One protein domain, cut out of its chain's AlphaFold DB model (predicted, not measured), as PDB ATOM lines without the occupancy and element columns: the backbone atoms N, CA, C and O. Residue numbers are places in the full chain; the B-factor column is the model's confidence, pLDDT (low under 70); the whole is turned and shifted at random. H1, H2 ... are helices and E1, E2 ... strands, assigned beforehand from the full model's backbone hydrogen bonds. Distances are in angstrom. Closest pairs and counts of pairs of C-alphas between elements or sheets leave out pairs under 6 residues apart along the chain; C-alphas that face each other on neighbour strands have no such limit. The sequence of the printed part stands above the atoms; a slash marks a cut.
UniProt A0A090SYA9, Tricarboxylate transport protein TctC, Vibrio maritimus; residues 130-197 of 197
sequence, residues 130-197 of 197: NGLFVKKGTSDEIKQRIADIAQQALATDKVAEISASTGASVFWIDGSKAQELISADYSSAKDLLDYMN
ATOM      1  N   ASN A 130     -24.168  -7.829 -13.049       88.31
ATOM      2  CA  ASN A 130     -23.303  -6.986 -13.871       88.31
ATOM      3  C   ASN A 130     -23.013  -5.666 -13.157       88.31
ATOM      4  O   ASN A 130     -23.887  -5.073 -12.521       88.31
ATOM      5  N   GLY A 131     -21.770  -5.205 -13.272       89.88
ATOM      6  CA  GLY A 131     -21.305  -3.976 -12.644       89.88
ATOM      7  C   GLY A 131     -20.497  -3.106 -13.592       89.88
ATOM      8  O   GLY A 131     -19.951  -3.571 -14.593       89.88
ATOM      9  N   LEU A 132     -20.424  -1.819 -13.263       91.06
ATOM     10  CA  LEU A 132     -19.543  -0.867 -13.927       91.06
ATOM     11  C   LEU A 132     -18.238  -0.738 -13.140       91.06
ATOM     12  O   LEU A 132     -18.217  -0.531 -11.919       91.06
ATOM     13  N   PHE A 133     -17.128  -0.806 -13.866       90.69
ATOM     14  CA  PHE A 133     -15.787  -0.768 -13.301       90.69
ATOM     15  C   PHE A 133     -14.918   0.230 -14.051       90.69
ATOM     16  O   PHE A 133     -15.082   0.462 -15.246       90.69
ATOM     17  N   VAL A 134     -13.976   0.820 -13.325       92.44
ATOM     18  CA  VAL A 134     -12.955   1.714 -13.872       92.44
ATOM     19  C   VAL A 134     -11.581   1.182 -13.496       92.44
ATOM     20  O   VAL A 134     -11.444   0.388 -12.562       92.44
ATOM     21  N   LYS A 135     -10.548   1.618 -14.218       94.94
ATOM     22  CA  LYS A 135      -9.171   1.226 -13.915       94.94
ATOM     23  C   LYS A 135      -8.715   1.814 -12.575       94.94
ATOM     24  O   LYS A 135      -9.173   2.870 -12.134       94.94
ATOM     25  N   LYS A 136      -7.752   1.143 -11.941       93.31
ATOM     26  CA  LYS A 136      -7.048   1.691 -10.775       93.31
ATOM     27  C   LYS A 136      -6.429   3.046 -11.147       93.31
ATOM     28  O   LYS A 136      -5.799   3.162 -12.193       93.31
ATOM     29  N   GLY A 137      -6.610   4.049 -10.288       94.44
ATOM     30  CA  GLY A 137      -6.088   5.407 -10.490       94.44
ATOM     31  C   GLY A 137      -7.056   6.394 -11.152       94.44
ATOM     32  O   GLY A 137      -6.737   7.575 -11.219       94.44
ATOM     33  N   THR A 138      -8.244   5.968 -11.597       95.31
ATOM     34  CA  THR A 138      -9.298   6.911 -12.007       95.31
ATOM     35  C   THR A 138      -9.679   7.823 -10.832       95.31
ATOM     36  O   THR A 138      -9.893   7.325  -9.722       95.31
ATOM     37  N   SER A 139      -9.751   9.140 -11.067       95.69
ATOM     38  CA  SER A 139     -10.088  10.130 -10.034       95.69
ATOM     39  C   SER A 139     -11.526   9.966  -9.541       95.69
ATOM     40  O   SER A 139     -12.393   9.485 -10.273       95.69
ATOM     41  N   ASP A 140     -11.791  10.379  -8.302       91.62
ATOM     42  CA  ASP A 140     -13.133  10.268  -7.720       91.62
ATOM     43  C   ASP A 140     -14.152  11.158  -8.438       91.62
ATOM     44  O   ASP A 140     -15.293  10.747  -8.607       91.62
ATOM     45  N   GLU A 141     -13.724  12.301  -8.978       95.31
ATOM     46  CA  GLU A 141     -14.558  13.150  -9.837       95.31
ATOM     47  C   GLU A 141     -15.044  12.397 -11.089       95.31
ATOM     48  O   GLU A 141     -16.238  12.386 -11.391       95.31
ATOM     49  N   ILE A 142     -14.143  11.695 -11.789       95.44
ATOM     50  CA  ILE A 142     -14.511  10.890 -12.964       95.44
ATOM     51  C   ILE A 142     -15.406   9.718 -12.553       95.44
ATOM     52  O   ILE A 142     -16.366   9.399 -13.259       95.44
ATOM     53  N   LYS A 143     -15.130   9.088 -11.402       92.50
ATOM     54  CA  LYS A 143     -15.984   8.012 -10.883       92.50
ATOM     55  C   LYS A 143     -17.400   8.515 -10.615       92.50
ATOM     56  O   LYS A 143     -18.359   7.882 -11.049       92.50
ATOM     57  N   GLN A 144     -17.532   9.655  -9.944       91.31
ATOM     58  CA  GLN A 144     -18.832  10.238  -9.646       91.31
ATOM     59  C   GLN A 144     -19.574  10.574 -10.938       91.31
ATOM     60  O   GLN A 144     -20.715  10.157 -11.118       91.31
ATOM     61  N   ARG A 145     -18.892  11.203 -11.904       94.19
ATOM     62  CA  ARG A 145     -19.504  11.565 -13.185       94.19
ATOM     63  C   ARG A 145     -20.057  10.358 -13.945       94.19
ATOM     64  O   ARG A 145     -21.162  10.430 -14.476       94.19
ATOM     65  N   ILE A 146     -19.311   9.255 -14.010       93.19
ATOM     66  CA  ILE A 146     -19.781   8.027 -14.673       93.19
ATOM     67  C   ILE A 146     -20.930   7.387 -13.880       93.19
ATOM     68  O   ILE A 146     -21.881   6.908 -14.493       93.19
ATOM     69  N   ALA A 147     -20.869   7.380 -12.543       90.94
ATOM     70  CA  ALA A 147     -21.943   6.845 -11.705       90.94
ATOM     71  C   ALA A 147     -23.256   7.625 -11.885       90.94
ATOM     72  O   ALA A 147     -24.311   7.006 -12.008       90.94
ATOM     73  N   ASP A 148     -23.191   8.956 -11.964       92.06
ATOM     74  CA  ASP A 148     -24.361   9.812 -12.188       92.06
ATOM     75  C   ASP A 148     -24.990   9.551 -13.563       92.06
ATOM     76  O   ASP A 148     -26.205   9.400 -13.679       92.06
ATOM     77  N   ILE A 149     -24.160   9.449 -14.610       94.00
ATOM     78  CA  ILE A 149     -24.623   9.138 -15.973       94.00
ATOM     79  C   ILE A 149     -25.265   7.747 -16.018       94.00
ATOM     80  O   ILE A 149     -26.321   7.581 -16.625       94.00
ATOM     81  N   ALA A 150     -24.653   6.754 -15.368       92.25
ATOM     82  CA  ALA A 150     -25.197   5.404 -15.305       92.25
ATOM     83  C   ALA A 150     -26.569   5.390 -14.619       92.25
ATOM     84  O   ALA A 150     -27.513   4.836 -15.171       92.25
ATOM     85  N   GLN A 151     -26.712   6.057 -13.471       90.81
ATOM     86  CA  GLN A 151     -27.997   6.156 -12.771       90.81
ATOM     87  C   GLN A 151     -29.081   6.806 -13.637       90.81
ATOM     88  O   GLN A 151     -30.190   6.283 -13.719       90.81
ATOM     89  N   GLN A 152     -28.753   7.897 -14.333       92.69
ATOM     90  CA  GLN A 152     -29.692   8.553 -15.248       92.69
ATOM     91  C   GLN A 152     -30.108   7.631 -16.400       92.69
ATOM     92  O   GLN A 152     -31.288   7.571 -16.734       92.69
ATOM     93  N   ALA A 153     -29.170   6.879 -16.981       92.50
ATOM     94  CA  ALA A 153     -29.470   5.936 -18.056       92.50
ATOM     95  C   ALA A 153     -30.381   4.787 -17.588       92.50
ATOM     96  O   ALA A 153     -31.326   4.417 -18.289       92.50
ATOM     97  N   LEU A 154     -30.126   4.252 -16.390       91.06
ATOM     98  CA  LEU A 154     -30.897   3.153 -15.798       91.06
ATOM     99  C   LEU A 154     -32.311   3.579 -15.374       91.06
ATOM    100  O   LEU A 154     -33.188   2.728 -15.258       91.06
ATOM    101  N   ALA A 155     -32.551   4.879 -15.187       90.44
ATOM    102  CA  ALA A 155     -33.855   5.437 -14.828       90.44
ATOM    103  C   ALA A 155     -34.770   5.734 -16.035       90.44
ATOM    104  O   ALA A 155     -35.843   6.306 -15.861       90.44
ATOM    105  N   THR A 156     -34.356   5.394 -17.261       94.00
ATOM    106  CA  THR A 156     -35.152   5.670 -18.469       94.00
ATOM    107  C   THR A 156     -36.296   4.672 -18.666       94.00
ATOM    108  O   THR A 156     -36.163   3.485 -18.358       94.00
ATOM    109  N   ASP A 157     -37.385   5.118 -19.300       93.44
ATOM    110  CA  ASP A 157     -38.518   4.252 -19.678       93.44
ATOM    111  C   ASP A 157     -38.073   3.057 -20.527       93.44
ATOM    112  O   ASP A 157     -38.584   1.948 -20.384       93.44
ATOM    113  N   LYS A 158     -37.046   3.250 -21.365       91.56
ATOM    114  CA  LYS A 158     -36.498   2.176 -22.192       91.56
ATOM    115  C   LYS A 158     -35.942   1.023 -21.362       91.56
ATOM    116  O   LYS A 158     -36.087  -0.137 -21.747       91.56
ATOM    117  N   VAL A 159     -35.307   1.326 -20.233       89.31
ATOM    118  CA  VAL A 159     -34.796   0.307 -19.312       89.31
ATOM    119  C   VAL A 159     -35.952  -0.401 -18.613       89.31
ATOM    120  O   VAL A 159     -35.946  -1.630 -18.550       89.31
ATOM    121  N   ALA A 160     -36.982   0.336 -18.192       86.31
ATOM    122  CA  ALA A 160     -38.187  -0.259 -17.619       86.31
ATOM    123  C   ALA A 160     -38.884  -1.225 -18.603       86.31
ATOM    124  O   ALA A 160     -39.242  -2.340 -18.221       86.31
ATOM    125  N   GLU A 161     -39.002  -0.857 -19.884       88.44
ATOM    126  CA  GLU A 161     -39.523  -1.731 -20.948       88.44
ATOM    127  C   GLU A 161     -38.684  -3.005 -21.128       88.44
ATOM    128  O   GLU A 161     -39.230  -4.103 -21.285       88.44
ATOM    129  N   ILE A 162     -37.352  -2.882 -21.119       85.31
ATOM    130  CA  ILE A 162     -36.446  -4.032 -21.243       85.31
ATOM    131  C   ILE A 162     -36.626  -4.963 -20.046       85.31
ATOM    132  O   ILE A 162     -36.807  -6.168 -20.232       85.31
ATOM    133  N   SER A 163     -36.650  -4.421 -18.829       83.62
ATOM    134  CA  SER A 163     -36.892  -5.198 -17.613       83.62
ATOM    135  C   SER A 163     -38.235  -5.926 -17.647       83.62
ATOM    136  O   SER A 163     -38.292  -7.121 -17.357       83.62
ATOM    137  N   ALA A 164     -39.306  -5.249 -18.064       82.25
ATOM    138  CA  ALA A 164     -40.635  -5.851 -18.166       82.25
ATOM    139  C   ALA A 164     -40.713  -6.940 -19.248       82.25
ATOM    140  O   ALA A 164     -41.385  -7.951 -19.066       82.25
ATOM    141  N   SER A 165     -40.025  -6.755 -20.377       81.62
ATOM    142  CA  SER A 165     -40.112  -7.673 -21.520       81.62
ATOM    143  C   SER A 165     -39.170  -8.876 -21.439       81.62
ATOM    144  O   SER A 165     -39.472  -9.894 -22.064       81.62
ATOM    145  N   THR A 166     -38.066  -8.776 -20.691       79.19
ATOM    146  CA  THR A 166     -37.009  -9.807 -20.601       79.19
ATOM    147  C   THR A 166     -36.876 -10.447 -19.218       79.19
ATOM    148  O   THR A 166     -36.265 -11.509 -19.094       79.19
ATOM    149  N   GLY A 167     -37.436  -9.824 -18.175       77.50
ATOM    150  CA  GLY A 167     -37.267 -10.243 -16.780       77.50
ATOM    151  C   GLY A 167     -35.945  -9.793 -16.154       77.50
ATOM    152  O   GLY A 167     -35.699 -10.088 -14.989       77.50
ATOM    153  N   ALA A 168     -35.100  -9.071 -16.897       79.88
ATOM    154  CA  ALA A 168     -33.881  -8.469 -16.376       79.88
ATOM    155  C   ALA A 168     -34.204  -7.506 -15.221       79.88
ATOM    156  O   ALA A 168     -34.901  -6.508 -15.413       79.88
ATOM    157  N   SER A 169     -33.681  -7.776 -14.025       80.62
ATOM    158  CA  SER A 169     -33.862  -6.891 -12.871       80.62
ATOM    159  C   SER A 169     -32.750  -5.850 -12.851       80.62
ATOM    160  O   SER A 169     -31.623  -6.139 -12.446       80.62
ATOM    161  N   VAL A 170     -33.077  -4.643 -13.307       84.69
ATOM    162  CA  VAL A 170     -32.157  -3.505 -13.339       84.69
ATOM    163  C   VAL A 170     -32.296  -2.692 -12.053       84.69
ATOM    164  O   VAL A 170     -33.400  -2.410 -11.592       84.69
ATOM    165  N   PHE A 171     -31.167  -2.333 -11.454       84.12
ATOM    166  CA  PHE A 171     -31.093  -1.550 -10.222       84.12
ATOM    167  C   PHE A 171     -29.805  -0.726 -10.198       84.12
ATOM    168  O   PHE A 171     -29.062  -0.687 -11.173       84.12
ATOM    169  N   TRP A 172     -29.522  -0.051  -9.089       87.44
ATOM    170  CA  TRP A 172     -28.214   0.549  -8.859       87.44
ATOM    171  C   TRP A 172     -27.807   0.364  -7.399       87.44
ATOM    172  O   TRP A 172     -28.497   0.821  -6.489       87.44
ATOM    173  N   ILE A 173     -26.691  -0.329  -7.183       85.25
ATOM    174  CA  ILE A 173     -25.983  -0.410  -5.903       85.25
ATOM    175  C   ILE A 173     -24.674   0.343  -6.095       85.25
ATOM    176  O   ILE A 173     -23.881  -0.027  -6.957       85.25
ATOM    177  N   ASP A 174     -24.435   1.388  -5.312       86.62
ATOM    178  CA  ASP A 174     -23.285   2.274  -5.469       86.62
ATOM    179  C   ASP A 174     -22.129   1.963  -4.511       86.62
ATOM    180  O   ASP A 174     -22.253   1.227  -3.528       86.62
ATOM    181  N   GLY A 175     -20.971   2.548  -4.832       80.44
ATOM    182  CA  GLY A 175     -19.928   2.867  -3.859       80.44
ATOM    183  C   GLY A 175     -19.521   1.712  -2.944       80.44
ATOM    184  O   GLY A 175     -19.079   0.661  -3.415       80.44
ATOM    185  N   SER A 176     -19.632   1.939  -1.633       83.50
ATOM    186  CA  SER A 176     -19.225   0.983  -0.599       83.50
ATOM    187  C   SER A 176     -20.111  -0.260  -0.562       83.50
ATOM    188  O   SER A 176     -19.589  -1.355  -0.403       83.50
ATOM    189  N   LYS A 177     -21.421  -0.136  -0.806       86.44
ATOM    190  CA  LYS A 177     -22.332  -1.294  -0.843       86.44
ATOM    191  C   LYS A 177     -21.982  -2.244  -1.982       86.44
ATOM    192  O   LYS A 177     -22.017  -3.459  -1.816       86.44
ATOM    193  N   ALA A 178     -21.605  -1.695  -3.137       88.62
ATOM    194  CA  ALA A 178     -21.121  -2.505  -4.246       88.62
ATOM    195  C   ALA A 178     -19.813  -3.218  -3.875       88.62
ATOM    196  O   ALA A 178     -19.641  -4.383  -4.214       88.62
ATOM    197  N   GLN A 179     -18.901  -2.547  -3.162       87.00
ATOM    198  CA  GLN A 179     -17.660  -3.166  -2.680       87.00
ATOM    199  C   GLN A 179     -17.926  -4.290  -1.672       87.00
ATOM    200  O   GLN A 179     -17.328  -5.354  -1.800       87.00
ATOM    201  N   GLU A 180     -18.838  -4.081  -0.722       88.56
ATOM    202  CA  GLU A 180     -19.257  -5.096   0.251       88.56
ATOM    203  C   GLU A 180     -19.818  -6.340  -0.448       88.56
ATOM    204  O   GLU A 180     -19.377  -7.452  -0.156       88.56
ATOM    205  N   LEU A 181     -20.721  -6.153  -1.419       86.38
ATOM    206  CA  LEU A 181     -21.285  -7.257  -2.198       86.38
ATOM    207  C   LEU A 181     -20.203  -7.991  -3.004       86.38
ATOM    208  O   LEU A 181     -20.121  -9.213  -2.941       86.38
ATOM    209  N   ILE A 182     -19.302  -7.260  -3.674       89.19
ATOM    210  CA  ILE A 182     -18.168  -7.853  -4.405       89.19
ATOM    211  C   ILE A 182     -17.293  -8.700  -3.478       89.19
ATOM    212  O   ILE A 182     -16.894  -9.802  -3.850       89.19
ATOM    213  N   SER A 183     -16.962  -8.198  -2.288       88.56
ATOM    214  CA  SER A 183     -16.135  -8.933  -1.330       88.56
ATOM    215  C   SER A 183     -16.839 -10.186  -0.804       88.56
ATOM    216  O   SER A 183     -16.204 -11.239  -0.714       88.56
ATOM    217  N   ALA A 184     -18.137 -10.095  -0.505       86.06
ATOM    218  CA  ALA A 184     -18.942 -11.232  -0.065       86.06
ATOM    219  C   ALA A 184     -19.057 -12.313  -1.153       86.06
ATOM    220  O   ALA A 184     -18.865 -13.502  -0.873       86.06
ATOM    221  N   ASP A 185     -19.296 -11.907  -2.401       87.31
ATOM    222  CA  ASP A 185     -19.411 -12.828  -3.532       87.31
ATOM    223  C   ASP A 185     -18.066 -13.436  -3.916       87.31
ATOM    224  O   ASP A 185     -18.009 -14.615  -4.249       87.31
ATOM    225  N   TYR A 186     -16.966 -12.687  -3.804       87.44
ATOM    226  CA  TYR A 186     -15.625 -13.230  -4.018       87.44
ATOM    227  C   TYR A 186     -15.303 -14.349  -3.018       87.44
ATOM    228  O   TYR A 186     -14.815 -15.407  -3.416       87.44
ATOM    229  N   SER A 187     -15.607 -14.141  -1.731       86.31
ATOM    230  CA  SER A 187     -15.433 -15.184  -0.711       86.31
ATOM    231  C   SER A 187     -16.323 -16.390  -1.004       86.31
ATOM    232  O   SER A 187     -15.846 -17.519  -1.036       86.31
ATOM    233  N   SER A 188     -17.599 -16.139  -1.300       85.25
ATOM    234  CA  SER A 188     -18.572 -17.190  -1.601       85.25
ATOM    235  C   SER A 188     -18.205 -18.015  -2.834       85.25
ATOM    236  O   SER A 188     -18.386 -19.230  -2.846       85.25
ATOM    237  N   ALA A 189     -17.705 -17.359  -3.882       84.81
ATOM    238  CA  ALA A 189     -17.272 -18.014  -5.108       84.81
ATOM    239  C   ALA A 189     -16.041 -18.887  -4.861       84.81
ATOM    240  O   ALA A 189     -15.954 -19.973  -5.425       84.81
ATOM    241  N   LYS A 190     -15.118 -18.453  -3.994       84.44
ATOM    242  CA  LYS A 190     -13.972 -19.273  -3.594       84.44
ATOM    243  C   LYS A 190     -14.423 -20.545  -2.872       84.44
ATOM    244  O   LYS A 190     -14.030 -21.628  -3.286       84.44
ATOM    245  N   ASP A 191     -15.297 -20.417  -1.876       84.56
ATOM    246  CA  ASP A 191     -15.818 -21.571  -1.129       84.56
ATOM    247  C   ASP A 191     -16.570 -22.545  -2.048       84.56
ATOM    248  O   ASP A 191     -16.498 -23.761  -1.882       84.56
ATOM    249  N   LEU A 192     -17.292 -22.016  -3.040       84.56
ATOM    250  CA  LEU A 192     -17.982 -22.831  -4.033       84.56
ATOM    251  C   LEU A 192     -17.009 -23.544  -4.979       84.56
ATOM    252  O   LEU A 192     -17.245 -24.695  -5.319       84.56
ATOM    253  N   LEU A 193     -15.925 -22.896  -5.405       78.88
ATOM    254  CA  LEU A 193     -14.900 -23.548  -6.223       78.88
ATOM    255  C   LEU A 193     -14.192 -24.662  -5.449       78.88
ATOM    256  O   LEU A 193     -13.947 -25.719  -6.021       78.88
ATOM    257  N   ASP A 194     -13.908 -24.447  -4.164       81.44
ATOM    258  CA  ASP A 194     -13.329 -25.474  -3.295       81.44
ATOM    259  C   ASP A 194     -14.302 -26.651  -3.094       81.44
ATOM    260  O   ASP A 194     -13.866 -27.794  -3.069       81.44
ATOM    261  N   TYR A 195     -15.613 -26.389  -3.017       79.81
ATOM    262  CA  TYR A 195     -16.657 -27.423  -2.957       79.81
ATOM    263  C   TYR A 195     -16.750 -28.283  -4.227       79.81
ATOM    264  O   TYR A 195     -17.081 -29.462  -4.148       79.81
ATOM    265  N   MET A 196     -16.511 -27.689  -5.398       81.12
ATOM    266  CA  MET A 196     -16.653 -28.370  -6.692       81.12
ATOM    267  C   MET A 196     -15.432 -29.230  -7.078       81.12
ATOM    268  O   MET A 196     -15.493 -29.908  -8.107       81.12
ATOM    269  N   ASN A 197     -14.341 -29.181  -6.303       74.56
ATOM    270  CA  ASN A 197     -13.107 -29.957  -6.508       74.56
ATOM    271  C   ASN A 197     -13.055 -31.194  -5.604       74.56
ATOM    272  O   ASN A 197     -12.476 -32.207  -6.061       74.56
TER     273      ASN A 197
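Overview. This is residues 130 to 197 of the 197 residues of the protein "Tricarboxylate transport protein TctC" of Vibrio maritimus (UniProt A0A090SYA9). Look for a loose, open loop with an arm: the chain goes out along H1, turns through H2 and comes back along E2, while E1 lies near E2 on the open side. From the end of E2 the long helix H3 leads away, and residues 183 to 197 stick out. The printed part has 68 residues, in the order E1, H1, H2, E2, H3; it is mostly helix, and no two strands pair. It is loose, with a radius of gyration of the C-alphas of 15.5 A, and flat, spanning 44 by 37 by 17 A.

Arrangement. Begin with H3, residues 175 to 195, which touches no helix. It and E2, residues 169 to 174, meet only through their link, a tight one. Go back to H1, residues 140 to 154: its closest C-alphas to E2 are those of Gln 151 and Trp 172, 6.8 A apart. H2, residues 157 to 166, is close to H1 but not clearly touching, at a steep tilt of 65 degrees; the closest C-alphas, of Ala 153 and Val 159, are 7.9 A apart. The closest C-alphas of H2 and E2 are those of Ser 163 and Ser 169, 5.9 A apart. E1, residues 130 to 132, and E2 are near each other; E1 and H1 are only just apart, at 8.4 A. In H1, H2 and H3 every O i to N i+4 pair is within hydrogen-bond range.

Along the chain. Find C-alpha 175 at (-19.928, 2.867, -3.859); from there H3 runs 30.5 A to C-alpha 195 at (-16.657, -27.423, -2.957). H1 runs 20.8 A from C-alpha 140 at (-13.133, 10.268, -7.720), E2 15.8 A and H2 14.2 A; E1 is 7.2 A long.

Size, cuts and confidence. The C-alphas farthest apart, of Asp 157 and Asn 197, are 44.6 A apart. The printed part has no cut, no link is long, and no printed residue is under 70 in pLDDT.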